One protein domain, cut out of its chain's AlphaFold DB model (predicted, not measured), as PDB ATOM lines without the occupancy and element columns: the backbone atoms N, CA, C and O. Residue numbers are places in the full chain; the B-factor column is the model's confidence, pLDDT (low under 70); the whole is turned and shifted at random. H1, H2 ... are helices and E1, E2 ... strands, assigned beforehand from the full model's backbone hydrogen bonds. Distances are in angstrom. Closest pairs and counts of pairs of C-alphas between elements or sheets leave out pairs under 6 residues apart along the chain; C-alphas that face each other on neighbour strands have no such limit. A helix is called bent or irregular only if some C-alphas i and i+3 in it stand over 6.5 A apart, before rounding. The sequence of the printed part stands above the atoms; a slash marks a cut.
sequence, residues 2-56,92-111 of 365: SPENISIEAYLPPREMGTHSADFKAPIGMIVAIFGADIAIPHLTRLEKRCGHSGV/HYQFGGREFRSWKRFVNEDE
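What this domain is: This is residues 2 to 56 and 92 to 111 of the 365 residues of an uncharacterized protein of Jaapia argillacea MUCL 33604 (UniProt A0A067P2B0). A small ribbon of two antiparallel strands, E1 and E2, lies beside the long helix H1, which is sharply kinked near its first residues and makes the longest axis. The short helix H2 follows E2 and runs about perpendicular to H1, close to it at one place, while residues 49 to 55 at the far end of H1 stick out free. The printed part has 75 residues, with two named strands and two named helices in the order E1, H1, E2, H2, and its class is mostly helix. The whole is loose, with a radius of gyration of the C-alphas of 15.2 A, and flat in outline, spanning 50 by 32 by 17 A.

Where its parts are: The sheet has E1, residues 7 to 12, 15.9 A from first to last C-alpha, and E2, residues 92 to 96, 12.8 A long. C-alpha 7, where E1 begins, is at (-13.727, 40.776, 44.942). H1, residues 14 to 54, measures 43.7 A from C-alpha 14 at (-26.526, 27.167, 36.211) to C-alpha 54 at (-15.316, 61.893, 60.314). H1 is irregular, with C-alphas 19 and 22 8.4 A apart, and has a kink of 117 degrees near residue 21. H2, residues 98 to 108, is 15.6 A long and ends with C-alpha 108 at (-5.696, 48.091, 26.912).

How they stand to each other: E1 and E2 are antiparallel neighbours, with 155 degrees between their directions. The C-alphas of Glu 9 and Gln 94 face each other at 4.6 A. N 10 and O 93 are within hydrogen-bond range at 2.9 A, and so are N 95 and O 8, also at 2.9 A. The closest C-alphas of E1 and H1 are those of Ile 8 and Val 32, 7.1 A apart. H1 and E2 are near each other, with 5 pairs of C-alphas within 10 A. H1 and H2 are close but not clearly touching, the closest C-alphas being those of Ala 33 and Lys 104 at 7.8 A. Their lines are about perpendicular at 78 degrees, that of H1 being a rough one. E1 and H2 are apart. In H2 every O i to N i+4 pair is within hydrogen-bond range; in H1 28 of 37 are.

The domain as a whole: The two C-alphas farthest apart are those of Thr 19 and Gly 55, at 50.4 A. Residues 57 to 91 are not printed, and C-alphas 56 and 92 are 32.9 A apart across this cut, which falls in the link from H1 to E2. The links from E1 to H1 and from E2 to H2 are tight. The mean pLDDT of the printed part is 71.9; residues 2 to 4, residue 16 and residues 92 to 111 are under 70, with means of 51 for E2 and 45 for H2.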
ATOM      1  N   SER A   2      -6.730  49.522  47.597       61.44
ATOM      2  CA  SER A   2      -6.193  49.038  46.304       61.44
ATOM      3  C   SER A   2      -7.298  48.345  45.494       61.44
ATOM      4  O   SER A   2      -8.058  47.586  46.099       61.44
ATOM      5  N   PRO A   3      -7.388  48.528  44.158       62.78
ATOM      6  CA  PRO A   3      -8.335  47.782  43.323       62.78
ATOM      7  C   PRO A   3      -8.080  46.266  43.338       62.78
ATOM      8  O   PRO A   3      -8.995  45.490  43.100       62.78
ATOM      9  N   GLU A   4      -6.864  45.831  43.688       63.03
ATOM     10  CA  GLU A   4      -6.518  44.411  43.852       63.03
ATOM     11  C   GLU A   4      -7.269  43.721  45.003       63.03
ATOM     12  O   GLU A   4      -7.329  42.494  45.041       63.03
ATOM     13  N   ASN A   5      -7.854  44.494  45.923       71.06
ATOM     14  CA  ASN A   5      -8.552  43.983  47.104       71.06
ATOM     15  C   ASN A   5     -10.081  43.959  46.924       71.06
ATOM     16  O   ASN A   5     -10.802  43.732  47.895       71.06
ATOM     17  N   ILE A   6     -10.586  44.232  45.716       71.81
ATOM     18  CA  ILE A   6     -12.013  44.150  45.398       71.81
ATOM     19  C   ILE A   6     -12.286  42.768  44.796       71.81
ATOM     20  O   ILE A   6     -11.800  42.454  43.709       71.81
ATOM     21  N   SER A   7     -13.071  41.955  45.504       76.38
ATOM     22  CA  SER A   7     -13.727  40.776  44.942       76.38
ATOM     23  C   SER A   7     -15.123  41.154  44.447       76.38
ATOM     24  O   SER A   7     -15.872  41.830  45.153       76.38
ATOM     25  N   ILE A   8     -15.479  40.721  43.238       76.50
ATOM     26  CA  ILE A   8     -16.843  40.839  42.710       76.50
ATOM     27  C   ILE A   8     -17.403  39.430  42.561       76.50
ATOM     28  O   ILE A   8     -16.783  38.577  41.927       76.50
ATOM     29  N   GLU A   9     -18.563  39.194  43.164       78.25
ATOM     30  CA  GLU A   9     -19.254  37.909  43.119       78.25
ATOM     31  C   GLU A   9     -20.416  37.987  42.133       78.25
ATOM     32  O   GLU A   9     -21.344  38.777  42.310       78.25
ATOM     33  N   ALA A  10     -20.346  37.179  41.075       78.56
ATOM     34  CA  ALA A  10     -21.403  37.055  40.085       78.56
ATOM     35  C   ALA A  10     -22.180  35.753  40.307       78.56
ATOM     36  O   ALA A  10     -21.603  34.663  40.340       78.56
ATOM     37  N   TYR A  11     -23.501  35.882  40.417       80.12
ATOM     38  CA  TYR A  11     -24.437  34.762  40.430       80.12
ATOM     39  C   TYR A  11     -25.001  34.587  39.027       80.12
ATOM     40  O   TYR A  11     -25.660  35.487  38.507       80.12
ATOM     41  N   LEU A  12     -24.738  33.432  38.420       78.19
ATOM     42  CA  LEU A  12     -25.189  33.100  37.071       78.19
ATOM     43  C   LEU A  12     -26.113  31.875  37.120       78.19
ATOM     44  O   LEU A  12     -25.811  30.918  37.847       78.19
ATOM     45  N   PRO A  13     -27.235  31.866  36.373       74.94
ATOM     46  CA  PRO A  13     -28.103  30.699  36.296       74.94
ATOM     47  C   PRO A  13     -27.299  29.472  35.837       74.94
ATOM     48  O   PRO A  13     -26.629  29.531  34.802       74.94
ATOM     49  N   PRO A  14     -27.359  28.328  36.548       73.00
ATOM     50  CA  PRO A  14     -26.526  27.167  36.211       73.00
ATOM     51  C   PRO A  14     -26.820  26.629  34.807       73.00
ATOM     52  O   PRO A  14     -25.939  26.096  34.135       73.00
ATOM     53  N   ARG A  15     -28.058  26.833  34.343       71.88
ATOM     54  CA  ARG A  15     -28.516  26.482  33.002       71.88
ATOM     55  C   ARG A  15     -27.760  27.216  31.891       71.88
ATOM     56  O   ARG A  15     -27.490  26.617  30.858       71.88
ATOM     57  N   GLU A  16     -27.426  28.484  32.102       69.62
ATOM     58  CA  GLU A  16     -26.764  29.337  31.107       69.62
ATOM     59  C   GLU A  16     -25.270  29.001  30.996       69.62
ATOM     60  O   GLU A  16     -24.731  28.879  29.896       69.62
ATOM     61  N   MET A  17     -24.618  28.721  32.129       75.56
ATOM     62  CA  MET A  17     -23.213  28.299  32.149       75.56
ATOM     63  C   MET A  17     -22.995  26.901  31.547       75.56
ATOM     64  O   MET A  17     -21.928  26.637  30.991       75.56
ATOM     65  N   GLY A  18     -23.994  26.014  31.626       76.94
ATOM     66  CA  GLY A  18     -23.898  24.640  31.125       76.94
ATOM     67  C   GLY A  18     -23.657  24.530  29.615       76.94
ATOM     68  O   GLY A  18     -22.870  23.684  29.196       76.94
ATOM     69  N   THR A  19     -24.290  25.384  28.800       78.44
ATOM     70  CA  THR A  19     -24.141  25.364  27.330       78.44
ATOM     71  C   THR A  19     -23.337  26.531  26.757       78.44
ATOM     72  O   THR A  19     -22.782  26.375  25.673       78.44
ATOM     73  N   HIS A  20     -23.230  27.666  27.461       79.88
ATOM     74  CA  HIS A  20     -22.674  28.922  26.920       79.88
ATOM     75  C   HIS A  20     -21.589  29.567  27.802       79.88
ATOM     76  O   HIS A  20     -21.303  30.758  27.684       79.88
ATOM     77  N   SER A  21     -20.943  28.811  28.697       78.94
ATOM     78  CA  SER A  21     -19.894  29.344  29.595       78.94
ATOM     79  C   SER A  21     -18.709  30.004  28.878       78.94
ATOM     80  O   SER A  21     -18.079  30.893  29.454       78.94
ATOM     81  N   ALA A  22     -18.408  29.613  27.634       81.62
ATOM     82  CA  ALA A  22     -17.427  30.302  26.795       81.62
ATOM     83  C   ALA A  22     -17.948  31.675  26.332       81.62
ATOM     84  O   ALA A  22     -17.287  32.689  26.560       81.62
ATOM     85  N   ASP A  23     -19.156  31.702  25.762       83.12
ATOM     86  CA  ASP A  23     -19.811  32.892  25.207       83.12
ATOM     87  C   ASP A  23     -20.024  33.972  26.279       83.12
ATOM     88  O   ASP A  23     -19.767  35.152  26.048       83.12
ATOM     89  N   PHE A  24     -20.430  33.566  27.487       81.69
ATOM     90  CA  PHE A  24     -20.664  34.479  28.605       81.69
ATOM     91  C   PHE A  24     -19.386  35.029  29.250       81.69
ATOM     92  O   PHE A  24     -19.446  36.082  29.889       81.69
ATOM     93  N   LYS A  25     -18.219  34.388  29.087       80.19
ATOM     94  CA  LYS A  25     -16.989  34.791  29.794       80.19
ATOM     95  C   LYS A  25     -16.572  36.235  29.487       80.19
ATOM     96  O   LYS A  25     -16.180  36.959  30.402       80.19
ATOM     97  N   ALA A  26     -16.667  36.665  28.227       82.81
ATOM     98  CA  ALA A  26     -16.307  38.026  27.831       82.81
ATOM     99  C   ALA A  26     -17.340  39.085  28.295       82.81
ATOM    100  O   ALA A  26     -16.913  40.060  28.917       82.81
ATOM    101  N   PRO A  27     -18.668  38.903  28.116       83.12
ATOM    102  CA  PRO A  27     -19.690  39.778  28.702       83.12
ATOM    103  C   PRO A  27     -19.649  39.887  30.233       83.12
ATOM    104  O   PRO A  27     -19.714  41.000  30.753       83.12
ATOM    105  N   ILE A  28     -19.498  38.770  30.964       82.94
ATOM    106  CA  ILE A  28     -19.372  38.789  32.435       82.94
ATOM    107  C   ILE A  28     -18.153  39.623  32.835       82.94
ATOM    108  O   ILE A  28     -18.268  40.495  33.696       82.94
ATOM    109  N   GLY A  29     -17.017  39.408  32.160       82.31
ATOM    110  CA  GLY A  29     -15.845  40.266  32.285       82.31
ATOM    111  C   GLY A  29     -16.217  41.734  32.089       82.31
ATOM    112  O   GLY A  29     -16.071  42.527  33.015       82.31
ATOM    113  N   MET A  30     -16.748  42.107  30.919       83.81
ATOM    114  CA  MET A  30     -17.081  43.496  30.567       83.81
ATOM    115  C   MET A  30     -17.928  44.200  31.643       83.81
ATOM    116  O   MET A  30     -17.619  45.327  32.032       83.81
ATOM    117  N   ILE A  31     -18.938  43.512  32.187       82.00
ATOM    118  CA  ILE A  31     -19.769  44.002  33.297       82.00
ATOM    119  C   ILE A  31     -18.927  44.218  34.566       82.00
ATOM    120  O   ILE A  31     -19.027  45.269  35.201       82.00
ATOM    121  N   VAL A  32     -18.059  43.263  34.915       81.19
ATOM    122  CA  VAL A  32     -17.131  43.338  36.055       81.19
ATOM    123  C   VAL A  32     -16.116  44.489  35.907       81.19
ATOM    124  O   VAL A  32     -15.830  45.150  36.909       81.19
ATOM    125  N   ALA A  33     -15.629  44.809  34.696       80.06
ATOM    126  CA  ALA A  33     -14.792  46.000  34.456       80.06
ATOM    127  C   ALA A  33     -15.554  47.284  34.752       80.06
ATOM    128  O   ALA A  33     -15.108  48.069  35.584       80.06
ATOM    129  N   ILE A  34     -16.680  47.494  34.066       82.88
ATOM    130  CA  ILE A  34     -17.457  48.737  34.132       82.88
ATOM    131  C   ILE A  34     -17.930  48.970  35.571       82.88
ATOM    132  O   ILE A  34     -17.736  50.046  36.137       82.88
ATOM    133  N   PHE A  35     -18.458  47.931  36.226       86.62
ATOM    134  CA  PHE A  35     -18.850  48.017  37.627       86.62
ATOM    135  C   PHE A  35     -17.660  48.317  38.549       86.62
ATOM    136  O   PHE A  35     -17.760  49.186  39.415       86.62
ATOM    137  N   GLY A  36     -16.520  47.641  38.376       84.69
ATOM    138  CA  GLY A  36     -15.340  47.862  39.211       84.69
ATOM    139  C   GLY A  36     -14.726  49.256  39.034       84.69
ATOM    140  O   GLY A  36     -14.491  49.957  40.021       84.69
ATOM    141  N   ALA A  37     -14.486  49.662  37.787       82.00
ATOM    142  CA  ALA A  37     -13.777  50.882  37.415       82.00
ATOM    143  C   ALA A  37     -14.624  52.153  37.577       82.00
ATOM    144  O   ALA A  37     -14.140  53.118  38.172       82.00
ATOM    145  N   ASP A  38     -15.871  52.147  37.102       82.88
ATOM    146  CA  ASP A  38     -16.679  53.368  36.988       82.88
ATOM    147  C   ASP A  38     -17.616  53.574  38.187       82.88
ATOM    148  O   ASP A  38     -17.989  54.707  38.504       82.88
ATOM    149  N   ILE A  39     -17.969  52.494  38.897       84.38
ATOM    150  CA  ILE A  39     -18.919  52.525  40.019       84.38
ATOM    151  C   ILE A  39     -18.211  52.241  41.350       84.38
ATOM    152  O   ILE A  39     -18.145  53.120  42.216       84.38
ATOM    153  N   ALA A  40     -17.660  51.038  41.529       85.75
ATOM    154  CA  ALA A  40     -17.166  50.560  42.817       85.75
ATOM    155  C   ALA A  40     -15.947  51.350  43.314       85.75
ATOM    156  O   ALA A  40     -15.991  51.893  44.419       85.75
ATOM    157  N   ILE A  41     -14.884  51.477  42.510       85.81
ATOM    158  CA  ILE A  41     -13.662  52.199  42.905       85.81
ATOM    159  C   ILE A  41     -13.964  53.674  43.252       85.81
ATOM    160  O   ILE A  41     -13.612  54.089  44.362       85.81
ATOM    161  N   PRO A  42     -14.680  54.469  42.425       85.69
ATOM    162  CA  PRO A  42     -15.028  55.847  42.771       85.69
ATOM    163  C   PRO A  42     -15.891  55.964  44.032       85.69
ATOM    164  O   PRO A  42     -15.684  56.880  44.833       85.69
ATOM    165  N   HIS A  43     -16.841  55.049  44.254       86.00
ATOM    166  CA  HIS A  43     -17.694  55.072  45.446       86.00
ATOM    167  C   HIS A  43     -16.936  54.669  46.717       86.00
ATOM    168  O   HIS A  43     -17.080  55.349  47.738       86.00
ATOM    169  N   LEU A  44     -16.071  53.654  46.652       86.38
ATOM    170  CA  LEU A  44     -15.201  53.249  47.760       86.38
ATOM    171  C   LEU A  44     -14.178  54.343  48.096       86.38
ATOM    172  O   LEU A  44     -14.035  54.691  49.263       86.38
ATOM    173  N   THR A  45     -13.553  54.989  47.106       87.38
ATOM    174  CA  THR A  45     -12.660  56.141  47.344       87.38
ATOM    175  C   THR A  45     -13.403  57.335  47.966       87.38
ATOM    176  O   THR A  45     -12.864  58.017  48.840       87.38
ATOM    177  N   ARG A  46     -14.660  57.598  47.575       90.94
ATOM    178  CA  ARG A  46     -15.519  58.617  48.219       90.94
ATOM    179  C   ARG A  46     -15.963  58.221  49.633       90.94
ATOM    180  O   ARG A  46     -16.262  59.103  50.436       90.94
ATOM    181  N   LEU A  47     -16.059  56.929  49.945       89.50
ATOM    182  CA  LEU A  47     -16.339  56.437  51.295       89.50
ATOM    183  C   LEU A  47     -15.099  56.580  52.186       89.50
ATOM    184  O   LEU A  47     -15.173  57.263  53.199       89.50
ATOM    185  N   GLU A  48     -13.955  56.053  51.746       89.06
ATOM    186  CA  GLU A  48     -12.649  56.141  52.411       89.06
ATOM    187  C   GLU A  48     -12.287  57.595  52.764       89.06
ATOM    188  O   GLU A  48     -11.954  57.893  53.912       89.06
ATOM    189  N   LYS A  49     -12.479  58.537  51.824       91.88
ATOM    190  CA  LYS A  49     -12.316  59.975  52.094       91.88
ATOM    191  C   LYS A  49     -13.271  60.500  53.170       91.88
ATOM    192  O   LYS A  49     -12.819  61.233  54.044       91.88
ATOM    193  N   ARG A  50     -14.565  60.155  53.138       91.19
ATOM    194  CA  ARG A  50     -15.547  60.629  54.139       91.19
ATOM    195  C   ARG A  50     -15.259  60.073  55.534       91.19
ATOM    196  O   ARG A  50     -15.283  60.843  56.485       91.19
ATOM    197  N   CYS A  51     -14.912  58.792  55.633       90.81
ATOM    198  CA  CYS A  51     -14.448  58.151  56.863       90.81
ATOM    199  C   CYS A  51     -13.225  58.868  57.461       90.81
ATOM    200  O   CYS A  51     -13.210  59.191  58.646       90.81
ATOM    201  N   GLY A  52     -12.240  59.221  56.626       91.94
ATOM    202  CA  GLY A  52     -11.080  60.005  57.058       91.94
ATOM    203  C   GLY A  52     -11.422  61.404  57.598       91.94
ATOM    204  O   GLY A  52     -10.737  61.881  58.494       91.94
ATOM    205  N   HIS A  53     -12.490  62.046  57.107       94.44
ATOM    206  CA  HIS A  53     -12.947  63.349  57.619       94.44
ATOM    207  C   HIS A  53     -13.798  63.234  58.895       94.44
ATOM    208  O   HIS A  53     -13.846  64.185  59.670       94.44
ATOM    209  N   SER A  54     -14.484  62.108  59.120       93.06
ATOM    210  CA  SER A  54     -15.316  61.893  60.314       93.06
ATOM    211  C   SER A  54     -14.576  61.237  61.483       93.06
ATOM    212  O   SER A  54     -15.137  61.142  62.572       93.06
ATOM    213  N   GLY A  55     -13.359  60.730  61.262       93.56
ATOM    214  CA  GLY A  55     -12.622  59.915  62.234       93.56
ATOM    215  C   GLY A  55     -13.204  58.509  62.443       93.56
ATOM    216  O   GLY A  55     -12.651  57.730  63.215       93.56
ATOM    217  N   VAL A  56     -14.294  58.158  61.752       91.38
ATOM    218  CA  VAL A  56     -14.923  56.833  61.830       91.38
ATOM    219  C   VAL A  56     -14.238  55.909  60.821       91.38
ATOM    220  O   VAL A  56     -14.323  56.183  59.621       91.38
ATOM    221  N   HIS A  92     -21.249  29.960  41.369       45.53
ATOM    222  CA  HIS A  92     -20.744  31.170  42.020       45.53
ATOM    223  C   HIS A  92     -19.357  31.496  41.466       45.53
ATOM    224  O   HIS A  92     -18.465  30.647  41.497       45.53
ATOM    225  N   TYR A  93     -19.178  32.713  40.950       55.34
ATOM    226  CA  TYR A  93     -17.896  33.175  40.423       55.34
ATOM    227  C   TYR A  93     -17.400  34.373  41.222       55.34
ATOM    228  O   TYR A  93     -17.986  35.454  41.165       55.34
ATOM    229  N   GLN A  94     -16.298  34.178  41.946       55.78
ATOM    230  CA  GLN A  94     -15.596  35.227  42.676       55.78
ATOM    231  C   GLN A  94     -14.410  35.727  41.839       55.78
ATOM    232  O   GLN A  94     -13.360  35.088  41.780       55.78
ATOM    233  N   PHE A  95     -14.572  36.880  41.191       53.69
ATOM    234  CA  PHE A  95     -13.512  37.529  40.416       53.69
ATOM    235  C   PHE A  95     -12.611  38.341  41.346       53.69
ATOM    236  O   PHE A  95     -13.105  39.187  42.094       53.69
ATOM    237  N   GLY A  96     -11.297  38.086  41.318       44.69
ATOM    238  CA  GLY A  96     -10.373  38.581  42.341       44.69
ATOM    239  C   GLY A  96      -9.078  39.197  41.808       44.69
ATOM    240  O   GLY A  96      -8.231  38.513  41.231       44.69
ATOM    241  N   GLY A  97      -8.882  40.483  42.107       41.09
ATOM    242  CA  GLY A  97      -7.586  41.150  42.284       41.09
ATOM    243  C   GLY A  97      -6.547  41.072  41.157       41.09
ATOM    244  O   GLY A  97      -6.312  42.054  40.451       41.09
ATOM    245  N   ARG A  98      -5.871  39.923  41.008       42.09
ATOM    246  CA  ARG A  98      -4.810  39.722  40.004       42.09
ATOM    247  C   ARG A  98      -5.358  39.718  38.583       42.09
ATOM    248  O   ARG A  98      -4.744  40.329  37.710       42.09
ATOM    249  N   GLU A  99      -6.516  39.092  38.365       48.97
ATOM    250  CA  GLU A  99      -7.170  39.126  37.055       48.97
ATOM    251  C   GLU A  99      -7.499  40.565  36.659       48.97
ATOM    252  O   GLU A  99      -7.203  40.953  35.540       48.97
ATOM    253  N   PHE A 100      -7.961  41.408  37.589       45.12
ATOM    254  CA  PHE A 100      -8.324  42.801  37.302       45.12
ATOM    255  C   PHE A 100      -7.175  43.628  36.690       45.12
ATOM    256  O   PHE A 100      -7.418  44.480  35.835       45.12
ATOM    257  N   ARG A 101      -5.909  43.363  37.057       46.06
ATOM    258  CA  ARG A 101      -4.740  43.979  36.392       46.06
ATOM    259  C   ARG A 101      -4.434  43.355  35.033       46.06
ATOM    260  O   ARG A 101      -4.223  44.102  34.082       46.06
ATOM    261  N   SER A 102      -4.388  42.026  34.935       47.50
ATOM    262  CA  SER A 102      -4.148  41.320  33.663       47.50
ATOM    263  C   SER A 102      -5.236  41.596  32.630       47.50
ATOM    264  O   SER A 102      -4.984  41.556  31.434       47.50
ATOM    265  N   TRP A 103      -6.441  41.902  33.096       44.41
ATOM    266  CA  TRP A 103      -7.631  42.051  32.284       44.41
ATOM    267  C   TRP A 103      -7.967  43.527  31.998       44.41
ATOM    268  O   TRP A 103      -8.401  43.841  30.896       44.41
ATOM    269  N   LYS A 104      -7.563  44.474  32.866       41.94
ATOM    270  CA  LYS A 104      -7.310  45.859  32.419       41.94
ATOM    271  C   LYS A 104      -6.198  45.915  31.367       41.94
ATOM    272  O   LYS A 104      -6.239  46.777  30.502       41.94
ATOM    273  N   ARG A 105      -5.221  45.001  31.409       45.62
ATOM    274  CA  ARG A 105      -4.267  44.827  30.308       45.62
ATOM    275  C   ARG A 105      -4.926  44.218  29.071       45.62
ATOM    276  O   ARG A 105      -4.826  44.831  28.028       45.62
ATOM    277  N   PHE A 106      -5.723  43.158  29.191       42.22
ATOM    278  CA  PHE A 106      -6.523  42.618  28.077       42.22
ATOM    279  C   PHE A 106      -7.399  43.677  27.374       42.22
ATOM    280  O   PHE A 106      -7.525  43.638  26.163       42.22
ATOM    281  N   VAL A 107      -7.957  44.651  28.103       42.25
ATOM    282  CA  VAL A 107      -8.748  45.766  27.534       42.25
ATOM    283  C   VAL A 107      -7.883  46.903  26.949       42.25
ATOM    284  O   VAL A 107      -8.378  47.687  26.145       42.25
ATOM    285  N   ASN A 108      -6.601  47.004  27.322       44.31
ATOM    286  CA  ASN A 108      -5.696  48.091  26.912       44.31
ATOM    287  C   ASN A 108      -4.567  47.659  25.951       44.31
ATOM    288  O   ASN A 108      -3.979  48.516  25.309       44.31
ATOM    289  N   GLU A 109      -4.214  46.375  25.899       41.28
ATOM    290  CA  GLU A 109      -3.250  45.780  24.956       41.28
ATOM    291  C   GLU A 109      -3.953  45.367  23.652       41.28
ATOM    292  O   GLU A 109      -3.304  45.193  22.624       41.28
ATOM    293  N   ASP A 110      -5.289  45.308  23.667       37.59
ATOM    294  CA  ASP A 110      -6.151  45.175  22.492       37.59
ATOM    295  C   ASP A 110      -6.326  46.536  21.771       37.59
ATOM    296  O   ASP A 110      -7.417  46.927  21.359       37.59
ATOM    297  N   GLU A 111      -5.220  47.276  21.580       38.72
ATOM    298  CA  GLU A 111      -5.143  48.426  20.650       38.72
ATOM    299  C   GLU A 111      -5.376  47.989  19.187       38.72
ATOM    300  O   GLU A 111      -5.675  48.814  18.324       38.72
TER     301      GLU A 111